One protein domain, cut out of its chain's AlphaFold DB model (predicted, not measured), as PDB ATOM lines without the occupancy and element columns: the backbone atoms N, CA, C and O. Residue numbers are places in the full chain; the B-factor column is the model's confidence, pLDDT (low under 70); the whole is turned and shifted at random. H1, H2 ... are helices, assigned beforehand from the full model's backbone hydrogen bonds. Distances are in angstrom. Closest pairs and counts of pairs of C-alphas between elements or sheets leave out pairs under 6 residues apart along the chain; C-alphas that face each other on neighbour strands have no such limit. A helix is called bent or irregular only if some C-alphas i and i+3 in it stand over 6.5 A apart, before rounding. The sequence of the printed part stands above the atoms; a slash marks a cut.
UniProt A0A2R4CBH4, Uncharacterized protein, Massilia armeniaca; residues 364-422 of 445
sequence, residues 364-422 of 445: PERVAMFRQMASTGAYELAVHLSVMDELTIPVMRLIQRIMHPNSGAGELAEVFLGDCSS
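AT A GLANCE: This is residues 364 to 422 of the 445 residues of an uncharacterized protein of Massilia armeniaca (UniProt A0A2R4CBH4). Four short helices make a small body: H1, H2 and H3 stand in a bent row with H2 in the middle, and H4 crosses H2 steeply on one side of that row. The printed part has 59 residues with four named helices, in the order H1, H2, H3, H4, and no named strand; its class is all helix, and the helices that touch are mostly crossed. It is compact, with a radius of gyration of the C-alphas of 10.6 A and spans of 28 by 24 by 16 A.

HOW THE PARTS SIT: Start with H1, residues 364 to 373, and go on to H2, residues 376 to 385: they are close but not clearly touching, with C-alphas 371 and 379 closest at 6.5 A. H3, residues 393 to 403, touches H2 at a steep tilt of 65 degrees, opposite ways; the closest C-alphas are those of Leu 381 and Gln 400, 6.6 A. H4, residues 409 to 420, touches H2 with its residues 411 to 415 alone, at a steep tilt of 66 degrees, the same way; look at the closest C-alphas, 378 and 411, 4.5 A apart. With residue 412 alone H4 only just touches H3, with 3 pairs of C-alphas within 8 A, the closest being 397 and 412 at 7.7 A. H1 and H3 are apart. In H1, H2 and H3 every O i to N i+4 pair is within hydrogen-bond range; in H4, 7 of 8 are.

IN THESE COORDINATES: Find C-alpha 364 at (126.783, 114.031, 154.496); from there H1 runs 14.5 A to C-alpha 373. H2 is 14.2 A long and H3 15.2 A. H4 runs 16.2 A from C-alpha 409 to C-alpha 420 at (117.624, 112.875, 167.262).

THE WHOLE: The C-alphas farthest apart, those of Glu 365 and Pro 405, are 28.9 A apart. The printed part has no cut and no long link. pLDDT is under 70 at residues 405 to 407 and 419 to 422.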
ATOM      1  N   PRO A 364     127.012 112.848 155.327       85.56
ATOM      2  CA  PRO A 364     126.783 114.031 154.496       85.56
ATOM      3  C   PRO A 364     125.301 114.380 154.293       85.56
ATOM      4  O   PRO A 364     124.941 115.554 154.350       85.56
ATOM      5  N   GLU A 365     124.430 113.385 154.100       84.69
ATOM      6  CA  GLU A 365     122.986 113.606 153.925       84.69
ATOM      7  C   GLU A 365     122.343 114.155 155.201       84.69
ATOM      8  O   GLU A 365     121.542 115.084 155.129       84.69
ATOM      9  N   ARG A 366     122.751 113.663 156.378       83.62
ATOM     10  CA  ARG A 366     122.295 114.193 157.674       83.62
ATOM     11  C   ARG A 366     122.704 115.649 157.872       83.62
ATOM     12  O   ARG A 366     121.876 116.454 158.288       83.62
ATOM     13  N   VAL A 367     123.938 116.013 157.516       86.75
ATOM     14  CA  VAL A 367     124.397 117.415 157.548       86.75
ATOM     15  C   VAL A 367     123.609 118.276 156.552       86.75
ATOM     16  O   VAL A 367     123.227 119.398 156.886       86.75
ATOM     17  N   ALA A 368     123.300 117.757 155.359       86.38
ATOM     18  CA  ALA A 368     122.488 118.462 154.368       86.38
ATOM     19  C   ALA A 368     121.031 118.670 154.828       86.38
ATOM     20  O   ALA A 368     120.502 119.770 154.672       86.38
ATOM     21  N   MET A 369     120.401 117.656 155.433       84.19
ATOM     22  CA  MET A 369     119.060 117.750 156.027       84.19
ATOM     23  C   MET A 369     119.035 118.736 157.199       84.19
ATOM     24  O   MET A 369     118.190 119.630 157.238       84.19
ATOM     25  N   PHE A 370     119.999 118.635 158.117       87.12
ATOM     26  CA  PHE A 370     120.127 119.555 159.246       87.12
ATOM     27  C   PHE A 370     120.285 121.009 158.774       87.12
ATOM     28  O   PHE A 370     119.580 121.886 159.265       87.12
ATOM     29  N   ARG A 371     121.100 121.265 157.741       86.56
ATOM     30  CA  ARG A 371     121.276 122.599 157.138       86.56
ATOM     31  C   ARG A 371     120.008 123.174 156.481       86.56
ATOM     32  O   ARG A 371     119.932 124.382 156.291       86.56
ATOM     33  N   GLN A 372     119.020 122.346 156.128       85.44
ATOM     34  CA  GLN A 372     117.713 122.803 155.622       85.44
ATOM     35  C   GLN A 372     116.701 123.098 156.746       85.44
ATOM     36  O   GLN A 372     115.730 123.824 156.528       85.44
ATOM     37  N   MET A 373     116.912 122.523 157.933       83.81
ATOM     38  CA  MET A 373     116.026 122.626 159.097       83.81
ATOM     39  C   MET A 373     116.461 123.716 160.086       83.81
ATOM     40  O   MET A 373     115.619 124.459 160.589       83.81
ATOM     41  N   ALA A 374     117.759 123.775 160.383       85.81
ATOM     42  CA  ALA A 374     118.337 124.584 161.446       85.81
ATOM     43  C   ALA A 374     118.358 126.083 161.120       85.81
ATOM     44  O   ALA A 374     118.534 126.499 159.972       85.81
ATOM     45  N   SER A 375     118.255 126.907 162.161       86.94
ATOM     46  CA  SER A 375     118.655 128.313 162.093       86.94
ATOM     47  C   SER A 375     120.165 128.462 161.875       86.94
ATOM     48  O   SER A 375     120.946 127.569 162.202       86.94
ATOM     49  N   THR A 376     120.599 129.621 161.364       87.00
ATOM     50  CA  THR A 376     122.025 129.920 161.148       87.00
ATOM     51  C   THR A 376     122.847 129.743 162.428       87.00
ATOM     52  O   THR A 376     123.863 129.058 162.398       87.00
ATOM     53  N   GLY A 377     122.361 130.258 163.567       86.00
ATOM     54  CA  GLY A 377     123.030 130.114 164.866       86.00
ATOM     55  C   GLY A 377     123.115 128.661 165.345       86.00
ATOM     56  O   GLY A 377     124.169 128.235 165.805       86.00
ATOM     57  N   ALA A 378     122.061 127.856 165.165       87.25
ATOM     58  CA  ALA A 378     122.110 126.424 165.473       87.25
ATOM     59  C   ALA A 378     123.076 125.656 164.551       87.25
ATOM     60  O   ALA A 378     123.790 124.763 165.006       87.25
ATOM     61  N   TYR A 379     123.144 126.016 163.264       88.94
ATOM     62  CA  TYR A 379     124.087 125.418 162.317       88.94
ATOM     63  C   TYR A 379     125.544 125.776 162.651       88.94
ATOM     64  O   TYR A 379     126.402 124.896 162.710       88.94
ATOM     65  N   GLU A 380     125.826 127.048 162.928       88.31
ATOM     66  CA  GLU A 380     127.153 127.511 163.339       88.31
ATOM     67  C   GLU A 380     127.566 126.916 164.691       88.31
ATOM     68  O   GLU A 380     128.710 126.487 164.843       88.31
ATOM     69  N   LEU A 381     126.647 126.811 165.656       88.25
ATOM     70  CA  LEU A 381     126.887 126.122 166.924       88.25
ATOM     71  C   LEU A 381     127.228 124.641 166.697       88.25
ATOM     72  O   LEU A 381     128.224 124.165 167.236       88.25
ATOM     73  N   ALA A 382     126.481 123.924 165.853       88.94
ATOM     74  CA  ALA A 382     126.785 122.531 165.516       88.94
ATOM     75  C   ALA A 382     128.177 122.362 164.879       88.94
ATOM     76  O   ALA A 382     128.870 121.395 165.191       88.94
ATOM     77  N   VAL A 383     128.625 123.312 164.046       88.88
ATOM     78  CA  VAL A 383     129.999 123.315 163.508       88.88
ATOM     79  C   VAL A 383     131.032 123.436 164.633       88.88
ATOM     80  O   VAL A 383     131.967 122.638 164.670       88.88
ATOM     81  N   HIS A 384     130.852 124.345 165.594       87.88
ATOM     82  CA  HIS A 384     131.763 124.461 166.745       87.88
ATOM     83  C   HIS A 384     131.773 123.202 167.632       87.88
ATOM     84  O   HIS A 384     132.828 122.787 168.107       87.88
ATOM     85  N   LEU A 385     130.613 122.571 167.834       87.50
ATOM     86  CA  LEU A 385     130.481 121.350 168.636       87.50
ATOM     87  C   LEU A 385     131.040 120.104 167.923       87.50
ATOM     88  O   LEU A 385     131.448 119.159 168.592       87.50
ATOM     89  N   SER A 386     131.111 120.107 166.586       87.31
ATOM     90  CA  SER A 386     131.589 118.970 165.774       87.31
ATOM     91  C   SER A 386     133.064 118.595 165.978       87.31
ATOM     92  O   SER A 386     133.477 117.513 165.571       87.31
ATOM     93  N   VAL A 387     133.842 119.465 166.631       84.69
ATOM     94  CA  VAL A 387     135.267 119.265 166.955       84.69
ATOM     95  C   VAL A 387     135.464 118.427 168.236       84.69
ATOM     96  O   VAL A 387     136.585 118.033 168.541       84.69
ATOM     97  N   MET A 388     134.396 118.147 168.992       79.38
ATOM     98  CA  MET A 388     134.459 117.479 170.298       79.38
ATOM     99  C   MET A 388     133.974 116.025 170.220       79.38
ATOM    100  O   MET A 388     132.841 115.768 169.811       79.38
ATOM    101  N   ASP A 389     134.793 115.078 170.686       71.00
ATOM    102  CA  ASP A 389     134.426 113.654 170.740       71.00
ATOM    103  C   ASP A 389     133.321 113.363 171.777       71.00
ATOM    104  O   ASP A 389     132.413 112.563 171.525       71.00
ATOM    105  N   GLU A 390     133.360 114.045 172.928       76.06
ATOM    106  CA  GLU A 390     132.396 113.891 174.023       76.06
ATOM    107  C   GLU A 390     131.588 115.176 174.261       76.06
ATOM    108  O   GLU A 390     132.088 116.177 174.773       76.06
ATOM    109  N   LEU A 391     130.296 115.134 173.920       78.69
ATOM    110  CA  LEU A 391     129.362 116.246 174.109       78.69
ATOM    111  C   LEU A 391     128.403 115.992 175.283       78.69
ATOM    112  O   LEU A 391     127.508 115.141 175.223       78.69
ATOM    113  N   THR A 392     128.569 116.781 176.346       82.25
ATOM    114  CA  THR A 392     127.619 116.904 177.463       82.25
ATOM    115  C   THR A 392     126.897 118.252 177.387       82.25
ATOM    116  O   THR A 392     127.467 119.239 176.922       82.25
ATOM    117  N   ILE A 393     125.650 118.323 177.863       81.75
ATOM    118  CA  ILE A 393     124.849 119.562 177.824       81.75
ATOM    119  C   ILE A 393     125.557 120.753 178.513       81.75
ATOM    120  O   ILE A 393     125.562 121.835 177.921       81.75
ATOM    121  N   PRO A 394     126.221 120.603 179.683       79.44
ATOM    122  CA  PRO A 394     127.008 121.686 180.282       79.44
ATOM    123  C   PRO A 394     128.157 122.188 179.393       79.44
ATOM    124  O   PRO A 394     128.343 123.397 179.270       79.44
ATOM    125  N   VAL A 395     128.890 121.290 178.720       82.50
ATOM    126  CA  VAL A 395     129.976 121.664 177.791       82.50
ATOM    127  C   VAL A 395     129.419 122.363 176.549       82.50
ATOM    128  O   VAL A 395     129.942 123.398 176.142       82.50
ATOM    129  N   MET A 396     128.315 121.862 175.986       84.31
ATOM    130  CA  MET A 396     127.656 122.481 174.830       84.31
ATOM    131  C   MET A 396     127.167 123.901 175.150       84.31
ATOM    132  O   MET A 396     127.384 124.813 174.354       84.31
ATOM    133  N   ARG A 397     126.579 124.113 176.336       82.00
ATOM    134  CA  ARG A 397     126.168 125.438 176.836       82.00
ATOM    135  C   ARG A 397     127.352 126.375 177.087       82.00
ATOM    136  O   ARG A 397     127.243 127.566 176.805       82.00
ATOM    137  N   LEU A 398     128.487 125.870 177.583       81.19
ATOM    138  CA  LEU A 398     129.699 126.677 177.758       81.19
ATOM    139  C   LEU A 398     130.249 127.155 176.404       81.19
ATOM    140  O   LEU A 398     130.514 128.345 176.239       81.19
ATOM    141  N   ILE A 399     130.351 126.254 175.419       83.69
ATOM    142  CA  ILE A 399     130.767 126.593 174.048       83.69
ATOM    143  C   ILE A 399     129.779 127.583 173.417       83.69
ATOM    144  O   ILE A 399     130.206 128.574 172.827       83.69
ATOM    145  N   GLN A 400     128.471 127.375 173.599       84.25
ATOM    146  CA  GLN A 400     127.440 128.306 173.140       84.25
ATOM    147  C   GLN A 400     127.616 129.702 173.752       84.25
ATOM    148  O   GLN A 400     127.619 130.681 173.017       84.25
ATOM    149  N   ARG A 401     127.823 129.820 175.069       77.75
ATOM    150  CA  ARG A 401     128.002 131.124 175.730       77.75
ATOM    151  C   ARG A 401     129.251 131.873 175.250       77.75
ATOM    152  O   ARG A 401     129.222 133.098 175.194       77.75
ATOM    153  N   ILE A 402     130.333 131.161 174.930       80.56
ATOM    154  CA  ILE A 402     131.599 131.766 174.483       80.56
ATOM    155  C   ILE A 402     131.541 132.153 172.997       80.56
ATOM    156  O   ILE A 402     131.912 133.269 172.645       80.56
ATOM    157  N   MET A 403     131.070 131.252 172.129       80.19
ATOM    158  CA  MET A 403     131.112 131.437 170.669       80.19
ATOM    159  C   MET A 403     129.846 132.095 170.099       80.19
ATOM    160  O   MET A 403     129.898 132.713 169.041       80.19
ATOM    161  N   HIS A 404     128.711 131.963 170.792       78.62
ATOM    162  CA  HIS A 404     127.369 132.367 170.350       78.62
ATOM    163  C   HIS A 404     126.578 133.087 171.465       78.62
ATOM    164  O   HIS A 404     125.453 132.686 171.772       78.62
ATOM    165  N   PRO A 405     127.109 134.169 172.078       69.94
ATOM    166  CA  PRO A 405     126.541 134.790 173.286       69.94
ATOM    167  C   PRO A 405     125.117 135.358 173.132       69.94
ATOM    168  O   PRO A 405     124.456 135.612 174.134       69.94
ATOM    169  N   ASN A 406     124.639 135.546 171.898       69.50
ATOM    170  CA  ASN A 406     123.282 136.012 171.585       69.50
ATOM    171  C   ASN A 406     122.274 134.870 171.321       69.50
ATOM    172  O   ASN A 406     121.121 135.149 170.996       69.50
ATOM    173  N   SER A 407     122.695 133.602 171.405       69.06
ATOM    174  CA  SER A 407     121.841 132.425 171.179       69.06
ATOM    175  C   SER A 407     121.310 131.850 172.496       69.06
ATOM    176  O   SER A 407     122.020 131.842 173.501       69.06
ATOM    177  N   GLY A 408     120.081 131.330 172.490       72.75
ATOM    178  CA  GLY A 408     119.416 130.779 173.675       72.75
ATOM    179  C   GLY A 408     119.311 129.252 173.665       72.75
ATOM    180  O   GLY A 408     119.858 128.566 172.799       72.75
ATOM    181  N   ALA A 409     118.546 128.696 174.610       74.81
ATOM    182  CA  ALA A 409     118.302 127.251 174.679       74.81
ATOM    183  C   ALA A 409     117.701 126.673 173.376       74.81
ATOM    184  O   ALA A 409     117.951 125.516 173.043       74.81
ATOM    185  N   GLY A 410     116.969 127.489 172.606       79.31
ATOM    186  CA  GLY A 410     116.353 127.098 171.337       79.31
ATOM    187  C   GLY A 410     117.343 126.728 170.229       79.31
ATOM    188  O   GLY A 410     117.147 125.715 169.561       79.31
ATOM    189  N   GLU A 411     118.423 127.494 170.040       83.06
ATOM    190  CA  GLU A 411     119.457 127.171 169.045       83.06
ATOM    191  C   GLU A 411     120.211 125.884 169.411       83.06
ATOM    192  O   GLU A 411     120.509 125.074 168.536       83.06
ATOM    193  N   LEU A 412     120.467 125.649 170.703       83.62
ATOM    194  CA  LEU A 412     121.075 124.403 171.178       83.62
ATOM    195  C   LEU A 412     120.126 123.206 171.005       83.62
ATOM    196  O   LEU A 412     120.556 122.135 170.575       83.62
ATOM    197  N   ALA A 413     118.834 123.380 171.283       82.12
ATOM    198  CA  ALA A 413     117.830 122.337 171.102       82.12
ATOM    199  C   ALA A 413     117.595 121.968 169.626       82.12
ATOM    200  O   ALA A 413     117.320 120.808 169.328       82.12
ATOM    201  N   GLU A 414     117.783 122.899 168.685       86.06
ATOM    202  CA  GLU A 414     117.803 122.582 167.250       86.06
ATOM    203  C   GLU A 414     118.947 121.623 166.879       86.06
ATOM    204  O   GLU A 414     118.728 120.715 166.077       86.06
ATOM    205  N   VAL A 415     120.132 121.750 167.496       86.31
ATOM    206  CA  VAL A 415     121.239 120.786 167.311       86.31
ATOM    207  C   VAL A 415     120.833 119.391 167.798       86.31
ATOM    208  O   VAL A 415     121.053 118.407 167.091       86.31
ATOM    209  N   PHE A 416     120.178 119.301 168.962       81.38
ATOM    210  CA  PHE A 416     119.636 118.037 169.473       81.38
ATOM    211  C   PHE A 416     118.547 117.456 168.565       81.38
ATOM    212  O   PHE A 416     118.575 116.261 168.295       81.38
ATOM    213  N   LEU A 417     117.641 118.273 168.018       79.19
ATOM    214  CA  LEU A 417     116.643 117.813 167.046       79.19
ATOM    215  C   LEU A 417     117.304 117.241 165.778       79.19
ATOM    216  O   LEU A 417     116.846 116.233 165.239       79.19
ATOM    217  N   GLY A 418     118.422 117.834 165.345       71.06
ATOM    218  CA  GLY A 418     119.287 117.290 164.299       71.06
ATOM    219  C   GLY A 418     119.827 115.896 164.634       71.06
ATOM    220  O   GLY A 418     119.627 114.966 163.850       71.06
ATOM    221  N   ASP A 419     120.457 115.714 165.799       65.44
ATOM    222  CA  ASP A 419     121.029 114.417 166.203       65.44
ATOM    223  C   ASP A 419     119.943 113.363 166.505       65.44
ATOM    224  O   ASP A 419     120.102 112.206 166.123       65.44
ATOM    225  N   CYS A 420     118.789 113.750 167.063       48.84
ATOM    226  CA  CYS A 420     117.624 112.875 167.262       48.84
ATOM    227  C   CYS A 420     116.956 112.439 165.944       48.84
ATOM    228  O   CYS A 420     116.378 111.353 165.887       48.84
ATOM    229  N   SER A 421     117.048 113.247 164.878       44.56
ATOM    230  CA  SER A 421     116.658 112.819 163.525       44.56
ATOM    231  C   SER A 421     117.649 111.815 162.912       44.56
ATOM    232  O   SER A 421     117.326 111.134 161.936       44.56
ATOM    233  N   SER A 422     118.845 111.671 163.499       45.12
ATOM    234  CA  SER A 422     119.803 110.628 163.144       45.12
ATOM    235  C   SER A 422     119.534 109.330 163.913       45.12
ATOM    236  O   SER A 422     119.340 109.304 165.128       45.12
TER     237      SER A 422